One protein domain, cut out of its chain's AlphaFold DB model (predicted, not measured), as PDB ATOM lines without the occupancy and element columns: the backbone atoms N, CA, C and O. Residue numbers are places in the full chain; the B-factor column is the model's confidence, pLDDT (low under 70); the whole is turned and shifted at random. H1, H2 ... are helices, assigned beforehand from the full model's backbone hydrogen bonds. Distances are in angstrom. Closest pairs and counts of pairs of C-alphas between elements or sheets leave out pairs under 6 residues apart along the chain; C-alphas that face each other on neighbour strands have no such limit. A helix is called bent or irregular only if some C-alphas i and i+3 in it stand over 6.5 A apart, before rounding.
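This is residues 9 to 219 of the 422 residues of an uncharacterized protein of Burkholderiales bacterium 68-20 (UniProt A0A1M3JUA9). Crossed helices form two packed groups, one at each end of a long axis. In the larger, H3, H4, H6 and H7 pack round H2, H5 meets H3 with its residues 101 to 103 and meets residues 108 to 112 of H6, and H8 and H10 run side by side, opposite ways; in the smaller, H1, H11, H12 and H13 pack together. The 211 printed residues hold thirteen named helices, H1 to H13 in chain order, and no named strand: all helix. The whole is compact, with a radius of gyration of the C-alphas of 17.1 A and spans of 54 by 35 by 35 A.

H1, residues 10 to 19, begins at C-alpha 10 (150.643, 131.820, 150.937). H2 is residues 36 to 48, 18.4 A long. H3, residues 55 to 72, 24.8 A, is irregular, with C-alphas 67 and 70 7.0 A apart, and has a kink of 39 degrees near residue 66. H4 is residues 78 to 87, H5 92 to 103, H6 108 to 122, 21.1 A, H7 129 to 135, H8 139 to 147, H9 149 to 152 and H10 154 to 164. H11, residues 167 to 181, 20.9 A, is irregular, with C-alphas 168 and 171 7.3 A apart. H12 is residues 187 to 200, 19.8 A. H13, residues 205 to 219, 21.0 A, ends at C-alpha 219 (148.242, 135.921, 172.962).

H1 touches H12, whose residues 193 to 197 alone take part, at a steep tilt of 53 degrees; the closest C-alphas, of Leu 15 and Ala 197, are 5.7 A apart. H11 touches H13 at 67 degrees, a steep tilt, with C-alphas 172 and 213 closest at 5.0 A. H2 and H3 are a helical hairpin, closest at C-alphas 46 and 62, 6.2 A. H2 touches H6 with residues 44 to 48 alone, C-alphas 48 and 114 at 5.0 A being closest. H2 also touches H4, closest at C-alphas 37 and 78, 5.9 A, and H7, closest at C-alphas 40 and 129, 4.5 A. H5 is about perpendicular to H6, at 81 degrees, and touches it, C-alphas 96 and 108 closest at 4.8 A. H9 only just touches H6, with 3 pairs of C-alphas within 8 A, closest 116 and 152 at 6.3 A. H8 and H10 are close but not clearly touching, closest at C-alphas 145 and 156, 6.1 A. H10 and H11 touch only at the corner, closest at C-alphas 162 and 168, 5.3 A. H4 and H12 are apart. In H3, 12 of 14 O i to N i+4 pairs are within hydrogen-bond range and in H11, 9 of 11; H9 is too short for such a pair, and in the other helices every pair is within range.

The C-alphas farthest apart, of Pro 9 and Pro 89, are 53.7 A apart. The printed part has no cut. The link from H1 to H2, residues 20 to 35, is long. The mean pLDDT of the printed part is 83.3; residues 22 to 35 and 51 to 55 are among those under 70.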
ATOM      1  N   PRO A   9     154.352 129.471 148.807       58.03
ATOM      2  CA  PRO A   9     153.075 130.082 148.474       58.03
ATOM      3  C   PRO A   9     152.282 130.383 149.758       58.03
ATOM      4  O   PRO A   9     152.465 129.710 150.777       58.03
ATOM      5  N   PRO A  10     151.380 131.385 149.747       64.88
ATOM      6  CA  PRO A  10     150.643 131.820 150.937       64.88
ATOM      7  C   PRO A  10     150.014 130.663 151.735       64.88
ATOM      8  O   PRO A  10     149.971 130.703 152.961       64.88
ATOM      9  N   LEU A  11     149.595 129.595 151.050       68.19
ATOM     10  CA  LEU A  11     149.055 128.387 151.667       68.19
ATOM     11  C   LEU A  11     150.086 127.607 152.502       68.19
ATOM     12  O   LEU A  11     149.776 127.227 153.624       68.19
ATOM     13  N   GLU A  12     151.312 127.407 152.015       72.38
ATOM     14  CA  GLU A  12     152.358 126.660 152.732       72.38
ATOM     15  C   GLU A  12     152.816 127.391 153.996       72.38
ATOM     16  O   GLU A  12     153.019 126.771 155.042       72.38
ATOM     17  N   ARG A  13     152.910 128.725 153.942       69.38
ATOM     18  CA  ARG A  13     153.206 129.541 155.130       69.38
ATOM     19  C   ARG A  13     152.092 129.459 156.166       69.38
ATOM     20  O   ARG A  13     152.379 129.338 157.356       69.38
ATOM     21  N   LEU A  14     150.836 129.525 155.722       75.50
ATOM     22  CA  LEU A  14     149.684 129.377 156.607       75.50
ATOM     23  C   LEU A  14     149.656 127.975 157.231       75.50
ATOM     24  O   LEU A  14     149.517 127.863 158.443       75.50
ATOM     25  N   LEU A  15     149.852 126.928 156.427       78.56
ATOM     26  CA  LEU A  15     149.866 125.535 156.873       78.56
ATOM     27  C   LEU A  15     150.996 125.271 157.873       78.56
ATOM     28  O   LEU A  15     150.753 124.702 158.932       78.56
ATOM     29  N   THR A  16     152.207 125.755 157.592       74.62
ATOM     30  CA  THR A  16     153.350 125.648 158.513       74.62
ATOM     31  C   THR A  16     153.047 126.328 159.848       74.62
ATOM     32  O   THR A  16     153.316 125.771 160.910       74.62
ATOM     33  N   ALA A  17     152.435 127.517 159.815       74.81
ATOM     34  CA  ALA A  17     152.037 128.221 161.029       74.81
ATOM     35  C   ALA A  17     150.933 127.480 161.806       74.81
ATOM     36  O   ALA A  17     150.935 127.523 163.034       74.81
ATOM     37  N   LEU A  18     150.002 126.814 161.115       80.69
ATOM     38  CA  LEU A  18     148.935 126.019 161.736       80.69
ATOM     39  C   LEU A  18     149.472 124.739 162.379       80.69
ATOM     40  O   LEU A  18     149.092 124.426 163.501       80.69
ATOM     41  N   LEU A  19     150.397 124.047 161.710       79.25
ATOM     42  CA  LEU A  19     151.075 122.861 162.242       79.25
ATOM     43  C   LEU A  19     151.919 123.172 163.487       79.25
ATOM     44  O   LEU A  19     152.146 122.291 164.310       79.25
ATOM     45  N   ALA A  20     152.365 124.420 163.645       73.56
ATOM     46  CA  ALA A  20     153.097 124.870 164.824       73.56
ATOM     47  C   ALA A  20     152.194 125.189 166.033       73.56
ATOM     48  O   ALA A  20     152.720 125.421 167.124       73.56
ATOM     49  N   LEU A  21     150.864 125.240 165.872       70.62
ATOM     50  CA  LEU A  21     149.955 125.499 166.989       70.62
ATOM     51  C   LEU A  21     149.826 124.257 167.878       70.62
ATOM     52  O   LEU A  21     149.480 123.185 167.375       70.62
ATOM     53  N   PRO A  22     149.998 124.382 169.206       66.31
ATOM     54  CA  PRO A  22     149.735 123.267 170.105       66.31
ATOM     55  C   PRO A  22     148.249 122.872 170.053       66.31
ATOM     56  O   PRO A  22     147.397 123.745 169.838       66.31
ATOM     57  N   PRO A  23     147.899 121.586 170.234       66.75
ATOM     58  CA  PRO A  23     146.504 121.153 170.274       66.75
ATOM     59  C   PRO A  23     145.739 121.864 171.398       66.75
ATOM     60  O   PRO A  23     146.324 122.329 172.375       66.75
ATOM     61  N   LEU A  24     144.417 121.958 171.247       64.44
ATOM     62  CA  LEU A  24     143.551 122.583 172.247       64.44
ATOM     63  C   LEU A  24     143.716 121.885 173.615       64.44
ATOM     64  O   LEU A  24     143.607 120.652 173.666       64.44
ATOM     65  N   PRO A  25     143.928 122.635 174.714       52.25
ATOM     66  CA  PRO A  25     143.932 122.069 176.060       52.25
ATOM     67  C   PRO A  25     142.570 121.406 176.314       52.25
ATOM     68  O   PRO A  25     141.539 122.076 176.287       52.25
ATOM     69  N   GLY A  26     142.546 120.080 176.465       49.66
ATOM     70  CA  GLY A  26     141.314 119.288 176.608       49.66
ATOM     71  C   GLY A  26     141.039 118.267 175.496       49.66
ATOM     72  O   GLY A  26     140.157 117.432 175.664       49.66
ATOM     73  N   LEU A  27     141.803 118.270 174.395       48.12
ATOM     74  CA  LEU A  27     141.817 117.166 173.412       48.12
ATOM     75  C   LEU A  27     142.989 116.186 173.620       48.12
ATOM     76  O   LEU A  27     143.041 115.143 172.972       48.12
ATOM     77  N   VAL A  28     143.906 116.494 174.543       36.94
ATOM     78  CA  VAL A  28     144.994 115.615 174.991       36.94
ATOM     79  C   VAL A  28     145.007 115.604 176.522       36.94
ATOM     80  O   VAL A  28     144.923 116.666 177.125       36.94
ATOM     81  N   SER A  29     145.048 114.384 177.074       33.78
ATOM     82  CA  SER A  29     145.190 113.901 178.464       33.78
ATOM     83  C   SER A  29     144.990 114.865 179.666       33.78
ATOM     84  O   SER A  29     145.551 115.956 179.682       33.78
ATOM     85  N   PRO A  30     144.330 114.439 180.769       34.72
ATOM     86  CA  PRO A  30     143.924 115.297 181.899       34.72
ATOM     87  C   PRO A  30     145.052 115.842 182.801       34.72
ATOM     88  O   PRO A  30     144.767 116.297 183.907       34.72
ATOM     89  N   HIS A  31     146.329 115.744 182.422       31.36
ATOM     90  CA  HIS A  31     147.453 115.999 183.339       31.36
ATOM     91  C   HIS A  31     148.102 117.387 183.263       31.36
ATOM     92  O   HIS A  31     148.887 117.699 184.150       31.36
ATOM     93  N   ASP A  32     147.682 118.264 182.343       32.91
ATOM     94  CA  ASP A  32     148.129 119.675 182.296       32.91
ATOM     95  C   ASP A  32     146.981 120.685 182.564       32.91
ATOM     96  O   ASP A  32     147.033 121.859 182.191       32.91
ATOM     97  N   ALA A  33     145.903 120.233 183.217       39.06
ATOM     98  CA  ALA A  33     144.623 120.937 183.359       39.06
ATOM     99  C   ALA A  33     144.588 121.998 184.486       39.06
ATOM    100  O   ALA A  33     143.780 121.918 185.406       39.06
ATOM    101  N   GLY A  34     145.451 123.015 184.415       47.44
ATOM    102  CA  GLY A  34     145.454 124.129 185.380       47.44
ATOM    103  C   GLY A  34     144.613 125.362 185.000       47.44
ATOM    104  O   GLY A  34     144.303 126.168 185.869       47.44
ATOM    105  N   ASP A  35     144.248 125.545 183.722       65.69
ATOM    106  CA  ASP A  35     143.716 126.833 183.207       65.69
ATOM    107  C   ASP A  35     142.388 126.697 182.421       65.69
ATOM    108  O   ASP A  35     141.879 127.674 181.873       65.69
ATOM    109  N   GLY A  36     141.776 125.505 182.379       73.12
ATOM    110  CA  GLY A  36     140.568 125.236 181.577       73.12
ATOM    111  C   GLY A  36     139.347 126.094 181.946       73.12
ATOM    112  O   GLY A  36     138.594 126.509 181.063       73.12
ATOM    113  N   ALA A  37     139.176 126.422 183.230       81.69
ATOM    114  CA  ALA A  37     138.100 127.293 183.709       81.69
ATOM    115  C   ALA A  37     138.315 128.763 183.308       81.69
ATOM    116  O   ALA A  37     137.388 129.441 182.864       81.69
ATOM    117  N   ALA A  38     139.545 129.267 183.397       81.31
ATOM    118  CA  ALA A  38     139.836 130.643 183.005       81.31
ATOM    119  C   ALA A  38     139.769 130.834 181.481       81.31
ATOM    120  O   ALA A  38     139.426 131.910 180.983       81.31
ATOM    121  N   GLN A  39     140.082 129.779 180.728       84.19
ATOM    122  CA  GLN A  39     139.906 129.746 179.280       84.19
ATOM    123  C   GLN A  39     138.425 129.721 178.891       84.19
ATOM    124  O   GLN A  39     138.052 130.399 177.934       84.19
ATOM    125  N   LEU A  40     137.576 129.022 179.654       89.00
ATOM    126  CA  LEU A  40     136.123 129.082 179.475       89.00
ATOM    127  C   LEU A  40     135.590 130.502 179.667       89.00
ATOM    128  O   LEU A  40     134.832 130.986 178.833       89.00
ATOM    129  N   VAL A  41     136.034 131.195 180.720       90.56
ATOM    130  CA  VAL A  41     135.666 132.602 180.952       90.56
ATOM    131  C   VAL A  41     136.007 133.454 179.728       90.56
ATOM    132  O   VAL A  41     135.174 134.225 179.265       90.56
ATOM    133  N   LEU A  42     137.201 133.291 179.155       89.38
ATOM    134  CA  LEU A  42     137.607 134.040 177.964       89.38
ATOM    135  C   LEU A  42     136.761 133.703 176.724       89.38
ATOM    136  O   LEU A  42     136.413 134.609 175.967       89.38
ATOM    137  N   GLU A  43     136.413 132.428 176.527       89.50
ATOM    138  CA  GLU A  43     135.523 131.980 175.448       89.50
ATOM    139  C   GLU A  43     134.139 132.627 175.567       89.50
ATOM    140  O   GLU A  43     133.611 133.158 174.591       89.50
ATOM    141  N   VAL A  44     133.569 132.639 176.771       91.50
ATOM    142  CA  VAL A  44     132.228 133.173 177.036       91.50
ATOM    143  C   VAL A  44     132.200 134.696 176.938       91.50
ATOM    144  O   VAL A  44     131.290 135.249 176.323       91.50
ATOM    145  N   ILE A  45     133.228 135.376 177.451       91.19
ATOM    146  CA  ILE A  45     133.392 136.830 177.313       91.19
ATOM    147  C   ILE A  45     133.474 137.237 175.838       91.19
ATOM    148  O   ILE A  45     132.862 138.223 175.432       91.19
ATOM    149  N   ASP A  46     134.213 136.484 175.021       90.12
ATOM    150  CA  ASP A  46     134.299 136.732 173.582       90.12
ATOM    151  C   ASP A  46     132.995 136.377 172.846       90.12
ATOM    152  O   ASP A  46     132.595 137.077 171.915       90.12
ATOM    153  N   THR A  47     132.306 135.317 173.277       89.88
ATOM    154  CA  THR A  47     131.026 134.879 172.701       89.88
ATOM    155  C   THR A  47     129.915 135.890 172.966       89.88
ATOM    156  O   THR A  47     129.130 136.183 172.069       89.88
ATOM    157  N   ALA A  48     129.886 136.495 174.154       91.12
ATOM    158  CA  ALA A  48     128.935 137.550 174.489       91.12
ATOM    159  C   ALA A  48     129.052 138.772 173.563       91.12
ATOM    160  O   ALA A  48     128.065 139.467 173.350       91.12
ATOM    161  N   LEU A  49     130.230 139.007 172.972       88.81
ATOM    162  CA  LEU A  49     130.522 140.130 172.072       88.81
ATOM    163  C   LEU A  49     130.149 139.877 170.595       88.81
ATOM    164  O   LEU A  49     130.490 140.695 169.739       88.81
ATOM    165  N   HIS A  50     129.505 138.750 170.262       80.31
ATOM    166  CA  HIS A  50     129.180 138.383 168.870       80.31
ATOM    167  C   HIS A  50     127.938 139.054 168.275       80.31
ATOM    168  O   HIS A  50     127.757 139.040 167.058       80.31
ATOM    169  N   THR A  51     127.092 139.656 169.101       62.25
ATOM    170  CA  THR A  51     126.039 140.601 168.686       62.25
ATOM    171  C   THR A  51     126.654 142.003 168.520       62.25
ATOM    172  O   THR A  51     127.688 142.259 169.125       62.25
ATOM    173  N   PRO A  52     126.128 142.919 167.676       51.72
ATOM    174  CA  PRO A  52     126.936 143.965 167.031       51.72
ATOM    175  C   PRO A  52     127.637 144.884 168.043       51.72
ATOM    176  O   PRO A  52     126.987 145.628 168.775       51.72
ATOM    177  N   PRO A  53     128.978 144.826 168.073       50.28
ATOM    178  CA  PRO A  53     129.759 145.889 167.455       50.28
ATOM    179  C   PRO A  53     130.602 145.364 166.281       50.28
ATOM    180  O   PRO A  53     130.725 144.160 166.049       50.28
ATOM    181  N   ALA A  54     131.203 146.272 165.509       62.41
ATOM    182  CA  ALA A  54     132.082 145.893 164.405       62.41
ATOM    183  C   ALA A  54     133.271 145.053 164.919       62.41
ATOM    184  O   ALA A  54     133.783 145.288 166.013       62.41
ATOM    185  N   GLN A  55     133.776 144.112 164.111       69.06
ATOM    186  CA  GLN A  55     134.896 143.221 164.468       69.06
ATOM    187  C   GLN A  55     136.081 143.916 165.189       69.06
ATOM    188  O   GLN A  55     136.600 143.340 166.153       69.06
ATOM    189  N   PRO A  56     136.523 145.139 164.809       71.62
ATOM    190  CA  PRO A  56     137.591 145.841 165.525       71.62
ATOM    191  C   PRO A  56     137.248 146.192 166.980       71.62
ATOM    192  O   PRO A  56     138.121 146.139 167.844       71.62
ATOM    193  N   GLN A  57     135.987 146.522 167.261       79.00
ATOM    194  CA  GLN A  57     135.502 146.880 168.596       79.00
ATOM    195  C   GLN A  57     135.448 145.640 169.499       79.00
ATOM    196  O   GLN A  57     135.970 145.683 170.611       79.00
ATOM    197  N   ARG A  58     134.959 144.500 168.989       85.38
ATOM    198  CA  ARG A  58     135.037 143.207 169.694       85.38
ATOM    199  C   ARG A  58     136.483 142.835 170.040       85.38
ATOM    200  O   ARG A  58     136.786 142.515 171.184       85.38
ATOM    201  N   MET A  59     137.405 142.942 169.078       84.62
ATOM    202  CA  MET A  59     138.835 142.677 169.308       84.62
ATOM    203  C   MET A  59     139.437 143.586 170.390       84.62
ATOM    204  O   MET A  59     140.281 143.138 171.168       84.62
ATOM    205  N   ALA A  60     139.048 144.864 170.414       84.25
ATOM    206  CA  ALA A  60     139.507 145.824 171.412       84.25
ATOM    207  C   ALA A  60     138.967 145.487 172.809       84.25
ATOM    208  O   ALA A  60     139.747 145.461 173.758       84.25
ATOM    209  N   ALA A  61     137.683 145.137 172.914       89.00
ATOM    210  CA  ALA A  61     137.040 144.714 174.156       89.00
ATOM    211  C   ALA A  61     137.681 143.440 174.738       89.00
ATOM    212  O   ALA A  61     138.058 143.413 175.909       89.00
ATOM    213  N   VAL A  62     137.914 142.410 173.913       89.06
ATOM    214  CA  VAL A  62     138.605 141.180 174.355       89.06
ATOM    215  C   VAL A  62     140.044 141.474 174.787       89.06
ATOM    216  O   VAL A  62     140.521 140.925 175.781       89.06
ATOM    217  N   ARG A  63     140.747 142.369 174.079       86.56
ATOM    218  CA  ARG A  63     142.095 142.803 174.476       86.56
ATOM    219  C   ARG A  63     142.074 143.512 175.830       86.56
ATOM    220  O   ARG A  63     142.918 143.200 176.668       86.56
ATOM    221  N   TYR A  64     141.136 144.434 176.043       89.00
ATOM    222  CA  TYR A  64     140.978 145.126 177.322       89.00
ATOM    223  C   TYR A  64     140.746 144.123 178.455       89.00
ATOM    224  O   TYR A  64     141.436 144.178 179.474       89.00
ATOM    225  N   PHE A  65     139.854 143.153 178.235       90.38
ATOM    226  CA  PHE A  65     139.585 142.094 179.199       90.38
ATOM    227  C   PHE A  65     140.856 141.310 179.562       90.38
ATOM    228  O   PHE A  65     141.198 141.178 180.738       90.38
ATOM    229  N   CYS A  66     141.598 140.841 178.553       86.56
ATOM    230  CA  CYS A  66     142.808 140.036 178.743       86.56
ATOM    231  C   CYS A  66     143.930 140.786 179.475       86.56
ATOM    232  O   CYS A  66     144.658 140.174 180.264       86.56
ATOM    233  N   LYS A  67     144.093 142.083 179.183       81.19
ATOM    234  CA  LYS A  67     145.166 142.921 179.734       81.19
ATOM    235  C   LYS A  67     144.848 143.474 181.116       81.19
ATOM    236  O   LYS A  67     145.731 143.515 181.967       81.19
ATOM    237  N   HIS A  68     143.615 143.920 181.324       87.25
ATOM    238  CA  HIS A  68     143.253 144.731 182.483       87.25
ATOM    239  C   HIS A  68     142.206 144.034 183.344       87.25
ATOM    240  O   HIS A  68     142.474 143.739 184.509       87.25
ATOM    241  N   ALA A  69     141.030 143.744 182.780       89.31
ATOM    242  CA  ALA A  69     139.880 143.319 183.575       89.31
ATOM    243  C   ALA A  69     140.113 141.977 184.280       89.31
ATOM    244  O   ALA A  69     139.876 141.888 185.479       89.31
ATOM    245  N   ARG A  70     140.637 140.963 183.572       87.81
ATOM    246  CA  ARG A  70     140.818 139.607 184.120       87.81
ATOM    247  C   ARG A  70     141.643 139.609 185.406       87.81
ATOM    248  O   ARG A  70     141.248 138.985 186.382       87.81
ATOM    249  N   HIS A  71     142.770 140.320 185.410       85.06
ATOM    250  CA  HIS A  71     143.662 140.395 186.571       85.06
ATOM    251  C   HIS A  71     143.111 141.306 187.664       85.06
ATOM    252  O   HIS A  71     143.110 140.927 188.828       85.06
ATOM    253  N   ARG A  72     142.606 142.489 187.289       89.50
ATOM    254  CA  ARG A  72     142.056 143.470 188.236       89.50
ATOM    255  C   ARG A  72     140.862 142.920 189.016       89.50
ATOM    256  O   ARG A  72     140.708 143.239 190.186       89.50
ATOM    257  N   LEU A  73     140.019 142.136 188.350       89.31
ATOM    258  CA  LEU A  73     138.797 141.564 188.915       89.31
ATOM    259  C   LEU A  73     139.005 140.144 189.462       89.31
ATOM    260  O   LEU A  73     138.055 139.556 189.963       89.31
ATOM    261  N   GLY A  74     140.213 139.579 189.346       86.25
ATOM    262  CA  GLY A  74     140.504 138.220 189.804       86.25
ATOM    263  C   GLY A  74     139.667 137.142 189.109       86.25
ATOM    264  O   GLY A  74     139.253 136.196 189.757       86.25
ATOM    265  N   LEU A  75     139.387 137.280 187.808       87.75
ATOM    266  CA  LEU A  75     138.543 136.346 187.046       87.75
ATOM    267  C   LEU A  75     139.365 135.148 186.539       87.75
ATOM    268  O   LEU A  75     139.723 135.065 185.359       87.75
ATOM    269  N   ALA A  76     139.713 134.239 187.445       81.56
ATOM    270  CA  ALA A  76     140.442 133.004 187.161       81.56
ATOM    271  C   ALA A  76     139.520 131.784 186.968       81.56
ATOM    272  O   ALA A  76     139.961 130.759 186.454       81.56
ATOM    273  N   SER A  77     138.247 131.883 187.343       85.56
ATOM    274  CA  SER A  77     137.298 130.772 187.345       85.56
ATOM    275  C   SER A  77     135.889 131.190 186.930       85.56
ATOM    276  O   SER A  77     135.505 132.360 187.000       85.56
ATOM    277  N   TRP A  78     135.092 130.196 186.536       87.38
ATOM    278  CA  TRP A  78     133.677 130.371 186.209       87.38
ATOM    279  C   TRP A  78     132.870 130.988 187.362       87.38
ATOM    280  O   TRP A  78     132.081 131.909 187.160       87.38
ATOM    281  N   ARG A  79     133.135 130.531 188.591       89.62
ATOM    282  CA  ARG A  79     132.455 131.001 189.802       89.62
ATOM    283  C   ARG A  79     132.699 132.486 190.067       89.62
ATOM    284  O   ARG A  79     131.781 133.189 190.463       89.62
ATOM    285  N   GLU A  80     133.912 132.981 189.830       91.75
ATOM    286  CA  GLU A  80     134.227 134.406 190.015       91.75
ATOM    287  C   GLU A  80     133.485 135.287 189.004       91.75
ATOM    288  O   GLU A  80     133.027 136.370 189.363       91.75
ATOM    289  N   LEU A  81     133.296 134.809 187.767       93.06
ATOM    290  CA  LEU A  81     132.464 135.502 186.781       93.06
ATOM    291  C   LEU A  81     130.992 135.542 187.216       93.06
ATOM    292  O   LEU A  81     130.371 136.600 187.139       93.06
ATOM    293  N   GLN A  82     130.443 134.425 187.703       92.56
ATOM    294  CA  GLN A  82     129.076 134.374 188.240       92.56
ATOM    295  C   GLN A  82     128.900 135.353 189.406       92.56
ATOM    296  O   GLN A  82     128.024 136.214 189.359       92.56
ATOM    297  N   SER A  83     129.795 135.293 190.396       93.31
ATOM    298  CA  SER A  83     129.763 136.190 191.552       93.31
ATOM    299  C   SER A  83     129.917 137.659 191.162       93.31
ATOM    300  O   SER A  83     129.313 138.514 191.803       93.31
ATOM    301  N   LEU A  84     130.702 137.984 190.127       94.75
ATOM    302  CA  LEU A  84     130.779 139.349 189.602       94.75
ATOM    303  C   LEU A  84     129.426 139.794 189.037       94.75
ATOM    304  O   LEU A  84     128.969 140.883 189.355       94.75
ATOM    305  N   LEU A  85     128.769 138.970 188.218       94.94
ATOM    306  CA  LEU A  85     127.479 139.327 187.621       94.94
ATOM    307  C   LEU A  85     126.359 139.441 188.663       94.94
ATOM    308  O   LEU A  85     125.465 140.266 188.495       94.94
ATOM    309  N   GLU A  86     126.397 138.645 189.728       94.06
ATOM    310  CA  GLU A  86     125.428 138.694 190.831       94.06
ATOM    311  C   GLU A  86     125.562 139.956 191.696       94.06
ATOM    312  O   GLU A  86     124.568 140.428 192.243       94.06
ATOM    313  N   GLN A  87     126.765 140.534 191.796       94.44
ATOM    314  CA  GLN A  87     127.003 141.773 192.550       94.44
ATOM    315  C   GLN A  87     126.297 142.992 191.946       94.44
ATOM    316  O   GLN A  87     125.997 143.942 192.668       94.44
ATOM    317  N   TYR A  88     126.034 142.976 190.637       94.56
ATOM    318  CA  TYR A  88     125.400 144.085 189.930       94.56
ATOM    319  C   TYR A  88     123.961 143.720 189.549       94.56
ATOM    320  O   TYR A  88     123.753 142.698 188.883       94.56
ATOM    321  N   PRO A  89     122.962 144.548 189.914       90.88
ATOM    322  CA  PRO A  89     121.571 144.282 189.575       90.88
ATOM    323  C   PRO A  89     121.380 144.219 188.056       90.88
ATOM    324  O   PRO A  89     122.092 144.876 187.297       90.88
ATOM    325  N   GLN A  90     120.400 143.428 187.616       92.19
ATOM    326  CA  GLN A  90     119.989 143.371 186.212       92.19
ATOM    327  C   GLN A  90     119.180 144.630 185.871       92.19
ATOM    328  O   GLN A  90     117.951 144.637 185.920       92.19
ATOM    329  N   SER A  91     119.889 145.720 185.603       93.31
ATOM    330  CA  SER A  91     119.354 147.015 185.189       93.31
ATOM    331  C   SER A  91     120.299 147.657 184.178       93.31
ATOM    332  O   SER A  91     121.473 147.298 184.121       93.31
ATOM    333  N   ASP A  92     119.821 148.643 183.421       91.38
ATOM    334  CA  ASP A  92     120.635 149.354 182.424       91.38
ATOM    335  C   ASP A  92     121.906 149.961 183.040       91.38
ATOM    336  O   ASP A  92     122.993 149.872 182.470       91.38
ATOM    337  N   GLU A  93     121.797 150.519 184.249       92.94
ATOM    338  CA  GLU A  93     122.929 151.077 184.996       92.94
ATOM    339  C   GLU A  93     123.905 149.993 185.475       92.94
ATOM    340  O   GLU A  93     125.121 150.153 185.344       92.94
ATOM    341  N   GLY A  94     123.383 148.878 186.002       93.44
ATOM    342  CA  GLY A  94     124.198 147.754 186.463       93.44
ATOM    343  C   GLY A  94     124.938 147.074 185.313       93.44
ATOM    344  O   GLY A  94     126.137 146.814 185.406       93.44
ATOM    345  N   ASP A  95     124.251 146.856 184.194       94.69
ATOM    346  CA  ASP A  95     124.820 146.252 182.993       94.69
ATOM    347  C   ASP A  95     125.830 147.187 182.312       94.69
ATOM    348  O   ASP A  95     126.873 146.728 181.840       94.69
ATOM    349  N   ALA A  96     125.598 148.504 182.306       92.81
ATOM    350  CA  ALA A  96     126.590 149.469 181.834       92.81
ATOM    351  C   ALA A  96     127.873 149.438 182.680       92.81
ATOM    352  O   ALA A  96     128.975 149.480 182.127       92.81
ATOM    353  N   GLU A  97     127.754 149.330 184.006       94.69
ATOM    354  CA  GLU A  97     128.916 149.262 184.893       94.69
ATOM    355  C   GLU A  97     129.714 147.971 184.695       94.69
ATOM    356  O   GLU A  97     130.934 148.019 184.522       94.69
ATOM    357  N   VAL A  98     129.039 146.822 184.607       95.50
ATOM    358  CA  VAL A  98     129.699 145.549 184.283       95.50
ATOM    359  C   VAL A  98     130.411 145.632 182.930       95.50
ATOM    360  O   VAL A  98     131.555 145.183 182.810       95.50
ATOM    361  N   ALA A  99     129.798 146.262 181.922       93.81
ATOM    362  CA  ALA A  99     130.420 146.446 180.613       93.81
ATOM    363  C   ALA A  99     131.704 147.289 180.702       93.81
ATOM    364  O   ALA A  99     132.740 146.909 180.143       93.81
ATOM    365  N   ARG A 100     131.683 148.391 181.467       93.25
ATOM    366  CA  ARG A 100     132.873 149.221 181.723       93.25
ATOM    367  C   ARG A 100     133.968 148.434 182.440       93.25
ATOM    368  O   ARG A 100     135.140 148.550 182.080       93.25
ATOM    369  N   LEU A 101     133.607 147.600 183.414       94.44
ATOM    370  CA  LEU A 101     134.561 146.786 184.166       94.44
ATOM    371  C   LEU A 101     135.227 145.708 183.308       94.44
ATOM    372  O   LEU A 101     136.443 145.523 183.425       94.44
ATOM    373  N   LEU A 102     134.453 145.024 182.460       93.56
ATOM    374  CA  LEU A 102     134.913 143.899 181.639       93.56
ATOM    375  C   LEU A 102     135.596 144.333 180.339       93.56
ATOM    376  O   LEU A 102     136.604 143.735 179.957       93.56
ATOM    377  N   TRP A 103     135.073 145.359 179.665       92.56
ATOM    378  CA  TRP A 103     135.470 145.727 178.300       92.56
ATOM    379  C   TRP A 103     135.960 147.165 178.145       92.56
ATOM    380  O   TRP A 103     136.482 147.509 177.084       92.56
ATOM    381  N   GLY A 104     135.817 148.006 179.173       88.50
ATOM    382  CA  GLY A 104     136.216 149.413 179.114       88.50
ATOM    383  C   GLY A 104     135.318 150.271 178.216       88.50
ATOM    384  O   GLY A 104     135.704 151.380 177.858       88.50
ATOM    385  N   VAL A 105     134.141 149.761 177.839       86.81
ATOM    386  CA  VAL A 105     133.141 150.441 177.005       86.81
ATOM    387  C   VAL A 105     131.741 150.185 177.555       86.81
ATOM    388  O   VAL A 105     131.491 149.144 178.161       86.81
ATOM    389  N   GLU A 106     130.820 151.117 177.332       84.94
ATOM    390  CA  GLU A 106     129.410 150.931 177.686       84.94
ATOM    391  C   GLU A 106     128.719 150.083 176.616       84.94
ATOM    392  O   GLU A 106     128.456 150.535 175.503       84.94
ATOM    393  N   ALA A 107     128.480 148.820 176.954       85.19
ATOM    394  CA  ALA A 107     128.005 147.788 176.041       85.19
ATOM    395  C   ALA A 107     126.995 146.880 176.767       85.19
ATOM    396  O   ALA A 107     127.211 145.685 176.958       85.19
ATOM    397  N   GLN A 108     125.907 147.492 177.242       89.44
ATOM    398  CA  GLN A 108     124.918 146.872 178.139       89.44
ATOM    399  C   GLN A 108     124.308 145.595 177.536       89.44
ATOM    400  O   GLN A 108     124.198 144.571 178.204       89.44
ATOM    401  N   GLU A 109     123.987 145.625 176.238       89.50
ATOM    402  CA  GLU A 109     123.410 144.482 175.517       89.50
ATOM    403  C   GLU A 109     124.326 143.251 175.529       89.50
ATOM    404  O   GLU A 109     123.860 142.113 175.599       89.50
ATOM    405  N   HIS A 110     125.644 143.459 175.523       91.44
ATOM    406  CA  HIS A 110     126.622 142.378 175.614       91.44
ATOM    407  C   HIS A 110     126.683 141.791 177.021       91.44
ATOM    408  O   HIS A 110     126.904 140.592 177.163       91.44
ATOM    409  N   VAL A 111     126.436 142.589 178.064       94.12
ATOM    410  CA  VAL A 111     126.301 142.066 179.434       94.12
ATOM    411  C   VAL A 111     125.022 141.254 179.578       94.12
ATOM    412  O   VAL A 111     125.057 140.178 180.168       94.12
ATOM    413  N   ARG A 112     123.910 141.690 178.981       93.12
ATOM    414  CA  ARG A 112     122.677 140.889 178.948       93.12
ATOM    415  C   ARG A 112     122.903 139.550 178.243       93.12
ATOM    416  O   ARG A 112     122.543 138.507 178.785       93.12
ATOM    417  N   ALA A 113     123.587 139.557 177.096       93.31
ATOM    418  CA  ALA A 113     123.996 138.330 176.411       93.31
ATOM    419  C   ALA A 113     124.913 137.454 177.286       93.31
ATOM    420  O   ALA A 113     124.725 136.241 177.356       93.31
ATOM    421  N   LEU A 114     125.866 138.060 177.999       95.00
ATOM    422  CA  LEU A 114     126.754 137.366 178.932       95.00
ATOM    423  C   LEU A 114     125.979 136.704 180.080       95.00
ATOM    424  O   LEU A 114     126.244 135.550 180.401       95.00
ATOM    425  N   ARG A 115     124.997 137.394 180.668       95.00
ATOM    426  CA  ARG A 115     124.134 136.841 181.722       95.00
ATOM    427  C   ARG A 115     123.332 135.641 181.217       95.00
ATOM    428  O   ARG A 115     123.271 134.633 181.915       95.00
ATOM    429  N   LEU A 116     122.785 135.716 180.001       94.81
ATOM    430  CA  LEU A 116     122.082 134.595 179.365       94.81
ATOM    431  C   LEU A 116     123.009 133.398 179.122       94.81
ATOM    432  O   LEU A 116     122.628 132.268 179.414       94.81
ATOM    433  N   LEU A 117     124.232 133.636 178.637       94.25
ATOM    434  CA  LEU A 117     125.238 132.585 178.456       94.25
ATOM    435  C   LEU A 117     125.601 131.920 179.786       94.25
ATOM    436  O   LEU A 117     125.629 130.695 179.873       94.25
ATOM    437  N   VAL A 118     125.843 132.722 180.825       94.38
ATOM    438  CA  VAL A 118     126.197 132.221 182.157       94.38
ATOM    439  C   VAL A 118     125.057 131.408 182.768       94.38
ATOM    440  O   VAL A 118     125.307 130.329 183.301       94.38
ATOM    441  N   TRP A 119     123.814 131.883 182.650       94.44
ATOM    442  CA  TRP A 119     122.624 131.140 183.070       94.44
ATOM    443  C   TRP A 119     122.498 129.806 182.328       94.44
ATOM    444  O   TRP A 119     122.354 128.761 182.960       94.44
ATOM    445  N   PHE A 120     122.607 129.833 180.998       94.94
ATOM    446  CA  PHE A 120     122.464 128.642 180.167       94.94
ATOM    447  C   PHE A 120     123.523 127.601 180.509       94.94
ATOM    448  O   PHE A 120     123.201 126.441 180.710       94.94
ATOM    449  N   MET A 121     124.781 128.006 180.652       93.31
ATOM    450  CA  MET A 121     125.863 127.085 180.996       93.31
ATOM    451  C   MET A 121     125.743 126.523 182.414       93.31
ATOM    452  O   MET A 121     126.058 125.353 182.625       93.31
ATOM    453  N   ALA A 122     125.252 127.321 183.368       92.12
ATOM    454  CA  ALA A 122     124.987 126.856 184.725       92.12
ATOM    455  C   ALA A 122     123.884 125.786 184.769       92.12
ATOM    456  O   ALA A 122     123.984 124.858 185.562       92.12
ATOM    457  N   ALA A 123     122.873 125.864 183.893       93.06
ATOM    458  CA  ALA A 123     121.802 124.866 183.814       93.06
ATOM    459  C   ALA A 123     122.286 123.460 183.397       93.06
ATOM    460  O   ALA A 123     121.573 122.484 183.616       93.06
ATOM    461  N   TYR A 124     123.488 123.358 182.817       92.81
ATOM    462  CA  TYR A 124     124.098 122.103 182.362       92.81
ATOM    463  C   TYR A 124     125.458 121.825 183.025       92.81
ATOM    464  O   TYR A 124     126.250 121.050 182.491       92.81
ATOM    465  N   ASP A 125     125.749 122.473 184.161       91.81
ATOM    466  CA  ASP A 125     126.973 122.284 184.958       91.81
ATOM    467  C   ASP A 125     128.293 122.450 184.173       91.81
ATOM    468  O   ASP A 125     129.321 121.841 184.487       91.81
ATOM    469  N   ILE A 126     128.301 123.309 183.146       91.69
ATOM    470  CA  ILE A 126     129.494 123.551 182.328       91.69
ATOM    471  C   ILE A 126     130.416 124.543 183.038       91.69
ATOM    472  O   ILE A 126     130.105 125.728 183.157       91.69
ATOM    473  N   THR A 127     131.589 124.069 183.461       89.38
ATOM    474  CA  THR A 127     132.567 124.871 184.226       89.38
ATOM    475  C   THR A 127     133.959 124.908 183.598       89.38
ATOM    476  O   THR A 127     134.778 125.759 183.958       89.38
ATOM    477  N   GLU A 128     134.216 124.054 182.606       88.31
ATOM    478  CA  GLU A 128     135.489 123.987 181.885       88.31
ATOM    479  C   GLU A 128     135.326 124.065 180.361       88.31
ATOM    480  O   GLU A 128     134.333 123.618 179.783       88.31
ATOM    481  N   LEU A 129     136.357 124.580 179.679       86.62
ATOM    482  CA  LEU A 129     136.356 124.734 178.221       86.62
ATOM    483  C   LEU A 129     136.249 123.401 177.465       86.62
ATOM    484  O   LEU A 129     135.556 123.320 176.450       86.62
ATOM    485  N   GLY A 130     136.897 122.346 177.968       84.75
ATOM    486  CA  GLY A 130     136.804 121.008 177.379       84.75
ATOM    487  C   GLY A 130     135.375 120.457 177.418       84.75
ATOM    488  O   GLY A 130     134.888 119.954 176.405       84.75
ATOM    489  N   GLN A 131     134.680 120.631 178.549       89.69
ATOM    490  CA  GLN A 131     133.278 120.228 178.724       89.69
ATOM    491  C   GLN A 131     132.369 120.972 177.744       89.69
ATOM    492  O   GLN A 131     131.571 120.350 177.044       89.69
ATOM    493  N   TRP A 132     132.548 122.292 177.636       90.75
ATOM    494  CA  TRP A 132     131.797 123.135 176.711       90.75
ATOM    495  C   TRP A 132     131.917 122.654 175.260       90.75
ATOM    496  O   TRP A 132     130.915 122.429 174.576       90.75
ATOM    497  N   TYR A 133     133.147 122.434 174.787       87.56
ATOM    498  CA  TYR A 133     133.375 121.991 173.415       87.56
ATOM    499  C   TYR A 133     132.900 120.569 173.140       87.56
ATOM    500  O   TYR A 133     132.405 120.318 172.037       87.56
ATOM    501  N   ALA A 134     133.039 119.662 174.109       87.44
ATOM    502  CA  ALA A 134     132.529 118.302 173.998       87.44
ATOM    503  C   ALA A 134     130.999 118.303 173.886       87.44
ATOM    504  O   ALA A 134     130.452 117.680 172.976       87.44
ATOM    505  N   TRP A 135     130.317 119.064 174.747       91.25
ATOM    506  CA  TRP A 135     128.859 119.128 174.776       91.25
ATOM    507  C   TRP A 135     128.265 119.753 173.510       91.25
ATOM    508  O   TRP A 135     127.356 119.170 172.919       91.25
ATOM    509  N   MET A 136     128.838 120.856 173.009       88.94
ATOM    510  CA  MET A 136     128.400 121.494 171.754       88.94
ATOM    511  C   MET A 136     128.434 120.568 170.527       88.94
ATOM    512  O   MET A 136     127.812 120.865 169.507       88.94
ATOM    513  N   GLY A 137     129.196 119.472 170.580       83.62
ATOM    514  CA  GLY A 137     129.250 118.466 169.518       83.62
ATOM    515  C   GLY A 137     128.105 117.448 169.540       83.62
ATOM    516  O   GLY A 137     128.069 116.585 168.664       83.62
ATOM    517  N   THR A 138     127.204 117.513 170.522       89.88
ATOM    518  CA  THR A 138     126.174 116.493 170.781       89.88
ATOM    519  C   THR A 138     124.774 116.935 170.346       89.88
ATOM    520  O   THR A 138     124.493 118.126 170.234       89.88
ATOM    521  N   ALA A 139     123.865 115.973 170.143       88.88
ATOM    522  CA  ALA A 139     122.451 116.257 169.871       88.88
ATOM    523  C   ALA A 139     121.746 116.939 171.061       88.88
ATOM    524  O   ALA A 139     120.909 117.815 170.854       88.88
ATOM    525  N   GLY A 140     122.149 116.604 172.295       91.50
ATOM    526  CA  GLY A 140     121.585 117.198 173.511       91.50
ATOM    527  C   GLY A 140     121.812 118.709 173.612       91.50
ATOM    528  O   GLY A 140     120.986 119.417 174.175       91.50
ATOM    529  N   PHE A 141     122.879 119.237 173.005       93.94
ATOM    530  CA  PHE A 141     123.085 120.684 172.915       93.94
ATOM    531  C   PHE A 141     122.042 121.377 172.023       93.94
ATOM    532  O   PHE A 141     121.550 122.453 172.353       93.94
ATOM    533  N   GLU A 142     121.677 120.771 170.891       91.94
ATOM    534  CA  GLU A 142     120.664 121.343 169.994       91.94
ATOM    535  C   GLU A 142     119.262 121.299 170.600       91.94
ATOM    536  O   GLU A 142     118.467 122.211 170.380       91.94
ATOM    537  N   GLU A 143     118.961 120.246 171.358       93.75
ATOM    538  CA  GLU A 143     117.724 120.133 172.129       93.75
ATOM    539  C   GLU A 143     117.660 121.215 173.210       93.75
ATOM    540  O   GLU A 143     116.707 121.991 173.217       93.75
ATOM    541  N   ALA A 144     118.724 121.372 174.001       94.62
ATOM    542  CA  ALA A 144     118.847 122.429 175.004       94.62
ATOM    543  C   ALA A 144     118.650 123.842 174.423       94.62
ATOM    544  O   ALA A 144     117.934 124.666 175.000       94.62
ATOM    545  N   LEU A 145     119.252 124.128 173.260       94.19
ATOM    546  CA  LEU A 145     119.065 125.402 172.558       94.19
ATOM    547  C   LEU A 145     117.620 125.607 172.095       94.19
ATOM    548  O   LEU A 145     117.122 126.729 172.150       94.19
ATOM    549  N   ARG A 146     116.957 124.546 171.622       93.38
ATOM    550  CA  ARG A 146     115.564 124.602 171.161       93.38
ATOM    551  C   ARG A 146     114.606 124.853 172.320       93.38
ATOM    552  O   ARG A 146     113.712 125.677 172.182       93.38
ATOM    553  N   GLU A 147     114.810 124.173 173.442       94.62
ATOM    554  CA  GLU A 147     114.004 124.334 174.658       94.62
ATOM    555  C   GLU A 147     114.187 125.715 175.296       94.62
ATOM    556  O   GLU A 147     113.243 126.273 175.845       94.62
ATOM    557  N   SER A 148     115.383 126.295 175.171       95.31
ATOM    558  CA  SER A 148     115.720 127.605 175.744       95.31
ATOM    559  C   SER A 148     115.608 128.761 174.739       95.31
ATOM    560  O   SER A 148     116.072 129.866 175.029       95.31
ATOM    561  N   LEU A 149     115.034 128.534 173.550       92.75
ATOM    562  CA  LEU A 149     115.059 129.497 172.441       92.75
ATOM    563  C   LEU A 149     114.400 130.832 172.805       92.75
ATOM    564  O   LEU A 149     114.959 131.887 172.503       92.75
ATOM    565  N   ASP A 150     113.258 130.781 173.491       92.25
ATOM    566  CA  ASP A 150     112.499 131.970 173.898       92.25
ATOM    567  C   ASP A 150     113.282 132.847 174.887       92.25
ATOM    568  O   ASP A 150     113.136 134.067 174.894       92.25
ATOM    569  N   THR A 151     114.147 132.237 175.703       93.00
ATOM    570  CA  THR A 151     114.995 132.943 176.673       93.00
ATOM    571  C   THR A 151     116.299 133.431 176.047       93.00
ATOM    572  O   THR A 151     116.735 134.549 176.310       93.00
ATOM    573  N   LEU A 152     116.936 132.610 175.210       91.50
ATOM    574  CA  LEU A 152     118.235 132.919 174.608       91.50
ATOM    575  C   LEU A 152     118.139 133.904 173.438       91.50
ATOM    576  O   LEU A 152     119.085 134.654 173.188       91.50
ATOM    577  N   GLY A 153     117.041 133.883 172.680       90.38
ATOM    578  CA  GLY A 153     116.839 134.742 171.518       90.38
ATOM    579  C   GLY A 153     118.025 134.708 170.543       90.38
ATOM    580  O   GLY A 153     118.411 133.660 170.024       90.38
ATOM    581  N   THR A 154     118.641 135.868 170.296       88.69
ATOM    582  CA  THR A 154     119.785 136.006 169.374       88.69
ATOM    583  C   THR A 154     121.043 135.268 169.842       88.69
ATOM    584  O   THR A 154     121.846 134.856 169.002       88.69
ATOM    585  N   VAL A 155     121.204 135.028 171.149       90.69
ATOM    586  CA  VAL A 155     122.333 134.262 171.704       90.69
ATOM    587  C   VAL A 155     122.293 132.812 171.218       90.69
ATOM    588  O   VAL A 155     123.340 132.256 170.885       90.69
ATOM    589  N   ALA A 156     121.103 132.219 171.060       91.62
ATOM    590  CA  ALA A 156     120.967 130.860 170.527       91.62
ATOM    591  C   ALA A 156     121.536 130.737 169.104       91.62
ATOM    592  O   ALA A 156     122.151 129.728 168.761       91.62
ATOM    593  N   VAL A 157     121.396 131.783 168.280       88.56
ATOM    594  CA  VAL A 157     121.952 131.814 166.917       88.56
ATOM    595  C   VAL A 157     123.480 131.840 166.945       88.56
ATOM    596  O   VAL A 157     124.119 131.106 166.189       88.56
ATOM    597  N   VAL A 158     124.071 132.642 167.835       89.56
ATOM    598  CA  VAL A 158     125.531 132.706 168.025       89.56
ATOM    599  C   VAL A 158     126.073 131.351 168.479       89.56
ATOM    600  O   VAL A 158     127.039 130.848 167.901       89.56
ATOM    601  N   LEU A 159     125.418 130.728 169.457       91.12
ATOM    602  CA  LEU A 159     125.769 129.403 169.966       91.12
ATOM    603  C   LEU A 159     125.661 128.321 168.882       91.12
ATOM    604  O   LEU A 159     126.550 127.480 168.740       91.12
ATOM    605  N   LEU A 160     124.628 128.383 168.038       88.81
ATOM    606  CA  LEU A 160     124.486 127.480 166.898       88.81
ATOM    607  C   LEU A 160     125.599 127.692 165.857       88.81
ATOM    608  O   LEU A 160     126.150 126.723 165.324       88.81
ATOM    609  N   TRP A 161     125.975 128.945 165.578       88.38
ATOM    610  CA  TRP A 161     127.113 129.253 164.706       88.38
ATOM    611  C   TRP A 161     128.423 128.701 165.262       88.38
ATOM    612  O   TRP A 161     129.191 128.106 164.492       88.38
ATOM    613  N   GLN A 162     128.657 128.845 166.566       87.06
ATOM    614  CA  GLN A 162     129.823 128.299 167.257       87.06
ATOM    615  C   GLN A 162     129.855 126.774 167.142       87.06
ATOM    616  O   GLN A 162     130.876 126.212 166.740       87.06
ATOM    617  N   ALA A 163     128.734 126.098 167.410       86.56
ATOM    618  CA  ALA A 163     128.632 124.642 167.377       86.56
ATOM    619  C   ALA A 163     128.825 124.054 165.968       86.56
ATOM    620  O   ALA A 163     129.591 123.102 165.791       86.56
ATOM    621  N   LYS A 164     128.169 124.630 164.952       84.19
ATOM    622  CA  LYS A 164     128.092 124.034 163.606       84.19
ATOM    623  C   LYS A 164     129.155 124.520 162.633       84.19
ATOM    624  O   LYS A 164     129.674 123.722 161.856       84.19
ATOM    625  N   SER A 165     129.454 125.815 162.646       75.50
ATOM    626  CA  SER A 165     130.192 126.460 161.553       75.50
ATOM    627  C   SER A 165     131.577 126.967 161.941       75.50
ATOM    628  O   SER A 165     132.414 127.142 161.064       75.50
ATOM    629  N   GLY A 166     131.830 127.228 163.229       77.12
ATOM    630  CA  GLY A 166     133.040 127.937 163.656       77.12
ATOM    631  C   GLY A 166     133.085 129.397 163.184       77.12
ATOM    632  O   GLY A 166     134.118 130.049 163.309       77.12
ATOM    633  N   ARG A 167     131.971 129.948 162.663       80.44
ATOM    634  CA  ARG A 167     131.864 131.359 162.239       80.44
ATOM    635  C   ARG A 167     132.252 132.332 163.336       80.44
ATOM    636  O   ARG A 167     132.775 133.408 163.056       80.44
ATOM    637  N   THR A 168     132.039 131.934 164.585       82.69
ATOM    638  CA  THR A 168     132.418 132.724 165.746       82.69
ATOM    639  C   THR A 168     133.925 132.991 165.836       82.69
ATOM    640  O   THR A 168     134.351 134.005 166.405       82.69
ATOM    641  N   ASP A 169     134.715 132.125 165.201       87.06
ATOM    642  CA  ASP A 169     136.170 132.108 165.241       87.06
ATOM    643  C   ASP A 169     136.822 132.708 163.987       87.06
ATOM    644  O   ASP A 169     138.019 132.989 163.992       87.06
ATOM    645  N   HIS A 170     136.055 132.995 162.926       86.44
ATOM    646  CA  HIS A 170     136.589 133.528 161.661       86.44
ATOM    647  C   HIS A 170     137.416 134.799 161.860       86.44
ATOM    648  O   HIS A 170     138.490 134.946 161.287       86.44
ATOM    649  N   ALA A 171     136.958 135.709 162.723       84.69
ATOM    650  CA  ALA A 171     137.683 136.936 163.030       84.69
ATOM    651  C   ALA A 171     139.102 136.668 163.564       84.69
ATOM    652  O   ALA A 171     140.042 137.399 163.238       84.69
ATOM    653  N   TRP A 172     139.248 135.609 164.360       87.06
ATOM    654  CA  TRP A 172     140.521 135.153 164.898       87.06
ATOM    655  C   TRP A 172     141.355 134.443 163.834       87.06
ATOM    656  O   TRP A 172     142.546 134.715 163.727       87.06
ATOM    657  N   VAL A 173     140.728 133.639 162.973       87.94
ATOM    658  CA  VAL A 173     141.385 133.018 161.811       87.94
ATOM    659  C   VAL A 173     141.951 134.073 160.858       87.94
ATOM    660  O   VAL A 173     143.097 133.961 160.435       87.94
ATOM    661  N   LEU A 174     141.215 135.146 160.567       85.12
ATOM    662  CA  LEU A 174     141.698 136.238 159.713       85.12
ATOM    663  C   LEU A 174     142.854 137.006 160.352       85.12
ATOM    664  O   LEU A 174     143.797 137.405 159.665       85.12
ATOM    665  N   ARG A 175     142.800 137.211 161.670       83.06
ATOM    666  CA  ARG A 175     143.902 137.812 162.422       83.06
ATOM    667  C   ARG A 175     145.143 136.921 162.383       83.06
ATOM    668  O   ARG A 175     146.228 137.424 162.089       83.06
ATOM    669  N   PHE A 176     144.971 135.625 162.619       82.94
ATOM    670  CA  PHE A 176     146.023 134.623 162.516       82.94
ATOM    671  C   PHE A 176     146.621 134.594 161.109       82.94
ATOM    672  O   PHE A 176     147.835 134.676 160.969       82.94
ATOM    673  N   ALA A 177     145.791 134.568 160.064       81.81
ATOM    674  CA  ALA A 177     146.235 134.562 158.675       81.81
ATOM    675  C   ALA A 177     147.012 135.838 158.332       81.81
ATOM    676  O   ALA A 177     148.119 135.759 157.807       81.81
ATOM    677  N   ARG A 178     146.501 137.019 158.715       77.88
ATOM    678  CA  ARG A 178     147.235 138.288 158.566       77.88
ATOM    679  C   ARG A 178     148.602 138.222 159.243       77.88
ATOM    680  O   ARG A 178     149.580 138.741 158.704       77.88
ATOM    681  N   ARG A 179     148.668 137.605 160.423       75.62
ATOM    682  CA  ARG A 179     149.918 137.424 161.156       75.62
ATOM    683  C   ARG A 179     150.852 136.455 160.429       75.62
ATOM    684  O   ARG A 179     151.975 136.829 160.134       75.62
ATOM    685  N   ALA A 180     150.401 135.251 160.101       75.12
ATOM    686  CA  ALA A 180     151.213 134.221 159.455       75.12
ATOM    687  C   ALA A 180     151.769 134.676 158.093       75.12
ATOM    688  O   ALA A 180     152.920 134.393 157.751       75.12
ATOM    689  N   LEU A 181     150.965 135.426 157.336       72.25
ATOM    690  CA  LEU A 181     151.286 135.875 155.979       72.25
ATOM    691  C   LEU A 181     152.017 137.222 155.948       72.25
ATOM    692  O   LEU A 181     152.710 137.540 154.988       72.25
ATOM    693  N   GLY A 182     151.905 138.018 157.012       64.88
ATOM    694  CA  GLY A 182     152.561 139.320 157.129       64.88
ATOM    695  C   GLY A 182     151.852 140.477 156.422       64.88
ATOM    696  O   GLY A 182     152.322 141.613 156.513       64.88
ATOM    697  N   HIS A 183     150.713 140.221 155.780       67.12
ATOM    698  CA  HIS A 183     149.850 141.212 155.141       67.12
ATOM    699  C   HIS A 183     148.374 140.830 155.312       67.12
ATOM    700  O   HIS A 183     148.039 139.691 155.626       67.12
ATOM    701  N   SER A 184     147.468 141.790 155.119       70.69
ATOM    702  CA  SER A 184     146.030 141.506 155.139       70.69
ATOM    703  C   SER A 184     145.638 140.601 153.971       70.69
ATOM    704  O   SER A 184     146.185 140.717 152.875       70.69
ATOM    705  N   VAL A 185     144.665 139.727 154.214       71.94
ATOM    706  CA  VAL A 185     144.036 138.877 153.200       71.94
ATOM    707  C   VAL A 185     142.534 139.101 153.274       71.94
ATOM    708  O   VAL A 185     141.997 139.347 154.358       71.94
ATOM    709  N   SER A 186     141.864 139.073 152.125       76.00
ATOM    710  CA  SER A 186     140.406 139.103 152.071       76.00
ATOM    711  C   SER A 186     139.819 137.827 152.679       76.00
ATOM    712  O   SER A 186     140.434 136.761 152.650       76.00
ATOM    713  N   GLU A 187     138.621 137.937 153.251       80.50
ATOM    714  CA  GLU A 187     138.025 136.850 154.032       80.50
ATOM    715  C   GLU A 187     137.835 135.565 153.219       80.50
ATOM    716  O   GLU A 187     138.282 134.507 153.650       80.50
ATOM    717  N   GLY A 188     137.253 135.651 152.018       80.31
ATOM    718  CA  GLY A 188     136.995 134.482 151.168       80.31
ATOM    719  C   GLY A 188     138.244 133.628 150.903       80.31
ATOM    720  O   GLY A 188     138.257 132.456 151.280       80.31
ATOM    721  N   PRO A 189     139.319 134.192 150.318       79.31
ATOM    722  CA  PRO A 189     140.570 133.467 150.092       79.31
ATOM    723  C   PRO A 189     141.218 132.928 151.370       79.31
ATOM    724  O   PRO A 189     141.715 131.804 151.365       79.31
ATOM    725  N   ALA A 190     141.190 133.687 152.471       80.38
ATOM    726  CA  ALA A 190     141.739 133.226 153.744       80.38
ATOM    727  C   ALA A 190     140.970 132.013 154.289       80.38
ATOM    728  O   ALA A 190     141.585 131.046 154.735       80.38
ATOM    729  N   MET A 191     139.638 132.031 154.209       85.50
ATOM    730  CA  MET A 191     138.799 130.926 154.674       85.50
ATOM    731  C   MET A 191     138.897 129.689 153.774       85.50
ATOM    732  O   MET A 191     138.814 128.577 154.292       85.50
ATOM    733  N   LEU A 192     139.115 129.857 152.463       84.94
ATOM    734  CA  LEU A 192     139.411 128.746 151.547       84.94
ATOM    735  C   LEU A 192     140.760 128.101 151.880       84.94
ATOM    736  O   LEU A 192     140.805 126.903 152.129       84.94
ATOM    737  N   ALA A 193     141.826 128.897 152.001       82.75
ATOM    738  CA  ALA A 193     143.145 128.390 152.383       82.75
ATOM    739  C   ALA A 193     143.117 127.684 153.749       82.75
ATOM    740  O   ALA A 193     143.775 126.668 153.955       82.75
ATOM    741  N   PHE A 194     142.322 128.203 154.684       86.38
ATOM    742  CA  PHE A 194     142.139 127.593 155.992       86.38
ATOM    743  C   PHE A 194     141.374 126.264 155.936       86.38
ATOM    744  O   PHE A 194     141.722 125.328 156.651       86.38
ATOM    745  N   ARG A 195     140.339 126.167 155.091       88.38
ATOM    746  CA  ARG A 195     139.630 124.907 154.826       88.38
ATOM    747  C   ARG A 195     140.590 123.867 154.250       88.38
ATOM    748  O   ARG A 195     140.629 122.756 154.763       88.38
ATOM    749  N   ASP A 196     141.371 124.248 153.244       86.69
ATOM    750  CA  ASP A 196     142.316 123.349 152.576       86.69
ATOM    751  C   ASP A 196     143.405 122.876 153.558       86.69
ATOM    752  O   ASP A 196     143.764 121.702 153.582       86.69
ATOM    753  N   ALA A 197     143.873 123.762 154.447       86.06
ATOM    754  CA  ALA A 197     144.792 123.393 155.521       86.06
ATOM    755  C   ALA A 197     144.159 122.432 156.542       86.06
ATOM    756  O   ALA A 197     144.803 121.472 156.958       86.06
ATOM    757  N   ALA A 198     142.900 122.654 156.933       88.19
ATOM    758  CA  ALA A 198     142.183 121.755 157.837       88.19
ATOM    759  C   ALA A 198     141.999 120.354 157.231       88.19
ATOM    760  O   ALA A 198     142.212 119.356 157.919       88.19
ATOM    761  N   GLU A 199     141.669 120.286 155.937       89.50
ATOM    762  CA  GLU A 199     141.572 119.036 155.178       89.50
ATOM    763  C   GLU A 199     142.921 118.311 155.116       89.50
ATOM    764  O   GLU A 199     142.994 117.131 155.454       89.50
ATOM    765  N   ALA A 200     144.007 119.028 154.803       86.19
ATOM    766  CA  ALA A 200     145.361 118.472 154.796       86.19
ATOM    767  C   ALA A 200     145.810 117.955 156.177       86.19
ATOM    768  O   ALA A 200     146.557 116.983 156.266       86.19
ATOM    769  N   MET A 201     145.343 118.584 157.258       85.81
ATOM    770  CA  MET A 201     145.607 118.170 158.639       85.81
ATOM    771  C   MET A 201     144.664 117.059 159.137       85.81
ATOM    772  O   MET A 201     144.840 116.573 160.253       85.81
ATOM    773  N   GLY A 202     143.653 116.663 158.353       87.38
ATOM    774  CA  GLY A 202     142.671 115.651 158.749       87.38
ATOM    775  C   GLY A 202     141.763 116.077 159.909       87.38
ATOM    776  O   GLY A 202     141.217 115.221 160.607       87.38
ATOM    777  N   VAL A 203     141.594 117.383 160.142       88.44
ATOM    778  CA  VAL A 203     140.784 117.926 161.243       88.44
ATOM    779  C   VAL A 203     139.587 118.715 160.709       88.44
ATOM    780  O   VAL A 203     139.704 119.423 159.709       88.44
ATOM    781  N   PRO A 204     138.414 118.674 161.368       88.00
ATOM    782  CA  PRO A 204     137.301 119.522 160.963       88.00
ATOM    783  C   PRO A 204     137.688 121.005 161.042       88.00
ATOM    784  O   PRO A 204     138.188 121.457 162.074       88.00
ATOM    785  N   GLN A 205     137.369 121.787 160.005       88.25
ATOM    786  CA  GLN A 205     137.692 123.223 159.936       88.25
ATOM    787  C   GLN A 205     137.278 123.994 161.200       88.25
ATOM    788  O   GLN A 205     138.029 124.833 161.686       88.25
ATOM    789  N   ARG A 206     136.117 123.672 161.789       86.88
ATOM    790  CA  ARG A 206     135.642 124.286 163.045       86.88
ATOM    791  C   ARG A 206     136.558 124.014 164.243       86.88
ATOM    792  O   ARG A 206     136.715 124.877 165.095       86.88
ATOM    793  N   VAL A 207     137.149 122.820 164.323       86.75
ATOM    794  CA  VAL A 207     138.047 122.433 165.422       86.75
ATOM    795  C   VAL A 207     139.348 123.214 165.295       86.75
ATOM    796  O   VAL A 207     139.797 123.813 166.269       86.75
ATOM    797  N   LEU A 208     139.887 123.303 164.075       87.00
ATOM    798  CA  LEU A 208     141.069 124.113 163.803       87.00
ATOM    799  C   LEU A 208     140.803 125.606 164.051       87.00
ATOM    800  O   LEU A 208     141.643 126.292 164.624       87.00
ATOM    801  N   ALA A 209     139.628 126.123 163.666       88.69
ATOM    802  CA  ALA A 209     139.263 127.525 163.888       88.69
ATOM    803  C   ALA A 209     139.233 127.872 165.383       88.69
ATOM    804  O   ALA A 209     139.798 128.888 165.784       88.69
ATOM    805  N   ARG A 210     138.658 126.992 166.212       87.25
ATOM    806  CA  ARG A 210     138.664 127.131 167.675       87.25
ATOM    807  C   ARG A 210     140.071 127.072 168.252       87.25
ATOM    808  O   ARG A 210     140.387 127.844 169.149       87.25
ATOM    809  N   GLN A 211     140.925 126.189 167.734       84.94
ATOM    810  CA  GLN A 211     142.324 126.099 168.157       84.94
ATOM    811  C   GLN A 211     143.059 127.409 167.878       84.94
ATOM    812  O   GLN A 211     143.713 127.961 168.761       84.94
ATOM    813  N   VAL A 212     142.898 127.952 166.672       86.56
ATOM    814  CA  VAL A 212     143.445 129.261 166.311       86.56
ATOM    815  C   VAL A 212     142.897 130.350 167.227       86.56
ATOM    816  O   VAL A 212     143.672 131.123 167.781       86.56
ATOM    817  N   ALA A 213     141.580 130.406 167.421       87.31
ATOM    818  CA  ALA A 213     140.950 131.418 168.257       87.31
ATOM    819  C   ALA A 213     141.427 131.350 169.709       87.31
ATOM    820  O   ALA A 213     141.745 132.382 170.295       87.31
ATOM    821  N   HIS A 214     141.567 130.147 170.263       83.88
ATOM    822  CA  HIS A 214     142.145 129.917 171.580       83.88
ATOM    823  C   HIS A 214     143.539 130.552 171.705       83.88
ATOM    824  O   HIS A 214     143.757 131.390 172.584       83.88
ATOM    825  N   TRP A 215     144.462 130.228 170.794       77.62
ATOM    826  CA  TRP A 215     145.832 130.746 170.853       77.62
ATOM    827  C   TRP A 215     145.925 132.243 170.543       77.62
ATOM    828  O   TRP A 215     146.694 132.960 171.183       77.62
ATOM    829  N   GLU A 216     145.109 132.758 169.620       82.81
ATOM    830  CA  GLU A 216     145.039 134.197 169.363       82.81
ATOM    831  C   GLU A 216     144.530 134.980 170.576       82.81
ATOM    832  O   GLU A 216     145.051 136.060 170.872       82.81
ATOM    833  N   ARG A 217     143.517 134.455 171.276       82.06
ATOM    834  CA  ARG A 217     142.986 135.049 172.507       82.06
ATOM    835  C   ARG A 217     144.018 134.994 173.626       82.06
ATOM    836  O   ARG A 217     144.258 136.016 174.263       82.06
ATOM    837  N   ALA A 218     144.681 133.855 173.831       73.12
ATOM    838  CA  ALA A 218     145.741 133.723 174.833       73.12
ATOM    839  C   ALA A 218     146.862 134.750 174.600       73.12
ATOM    840  O   ALA A 218     147.320 135.425 175.526       73.12
ATOM    841  N   ALA A 219     147.226 134.958 173.337       70.38
ATOM    842  CA  ALA A 219     148.242 135.921 172.962       70.38
ATOM    843  C   ALA A 219     147.782 137.385 172.949       70.38
ATOM    844  O   ALA A 219     148.619 138.272 172.812       70.38
TER     845      ALA A 219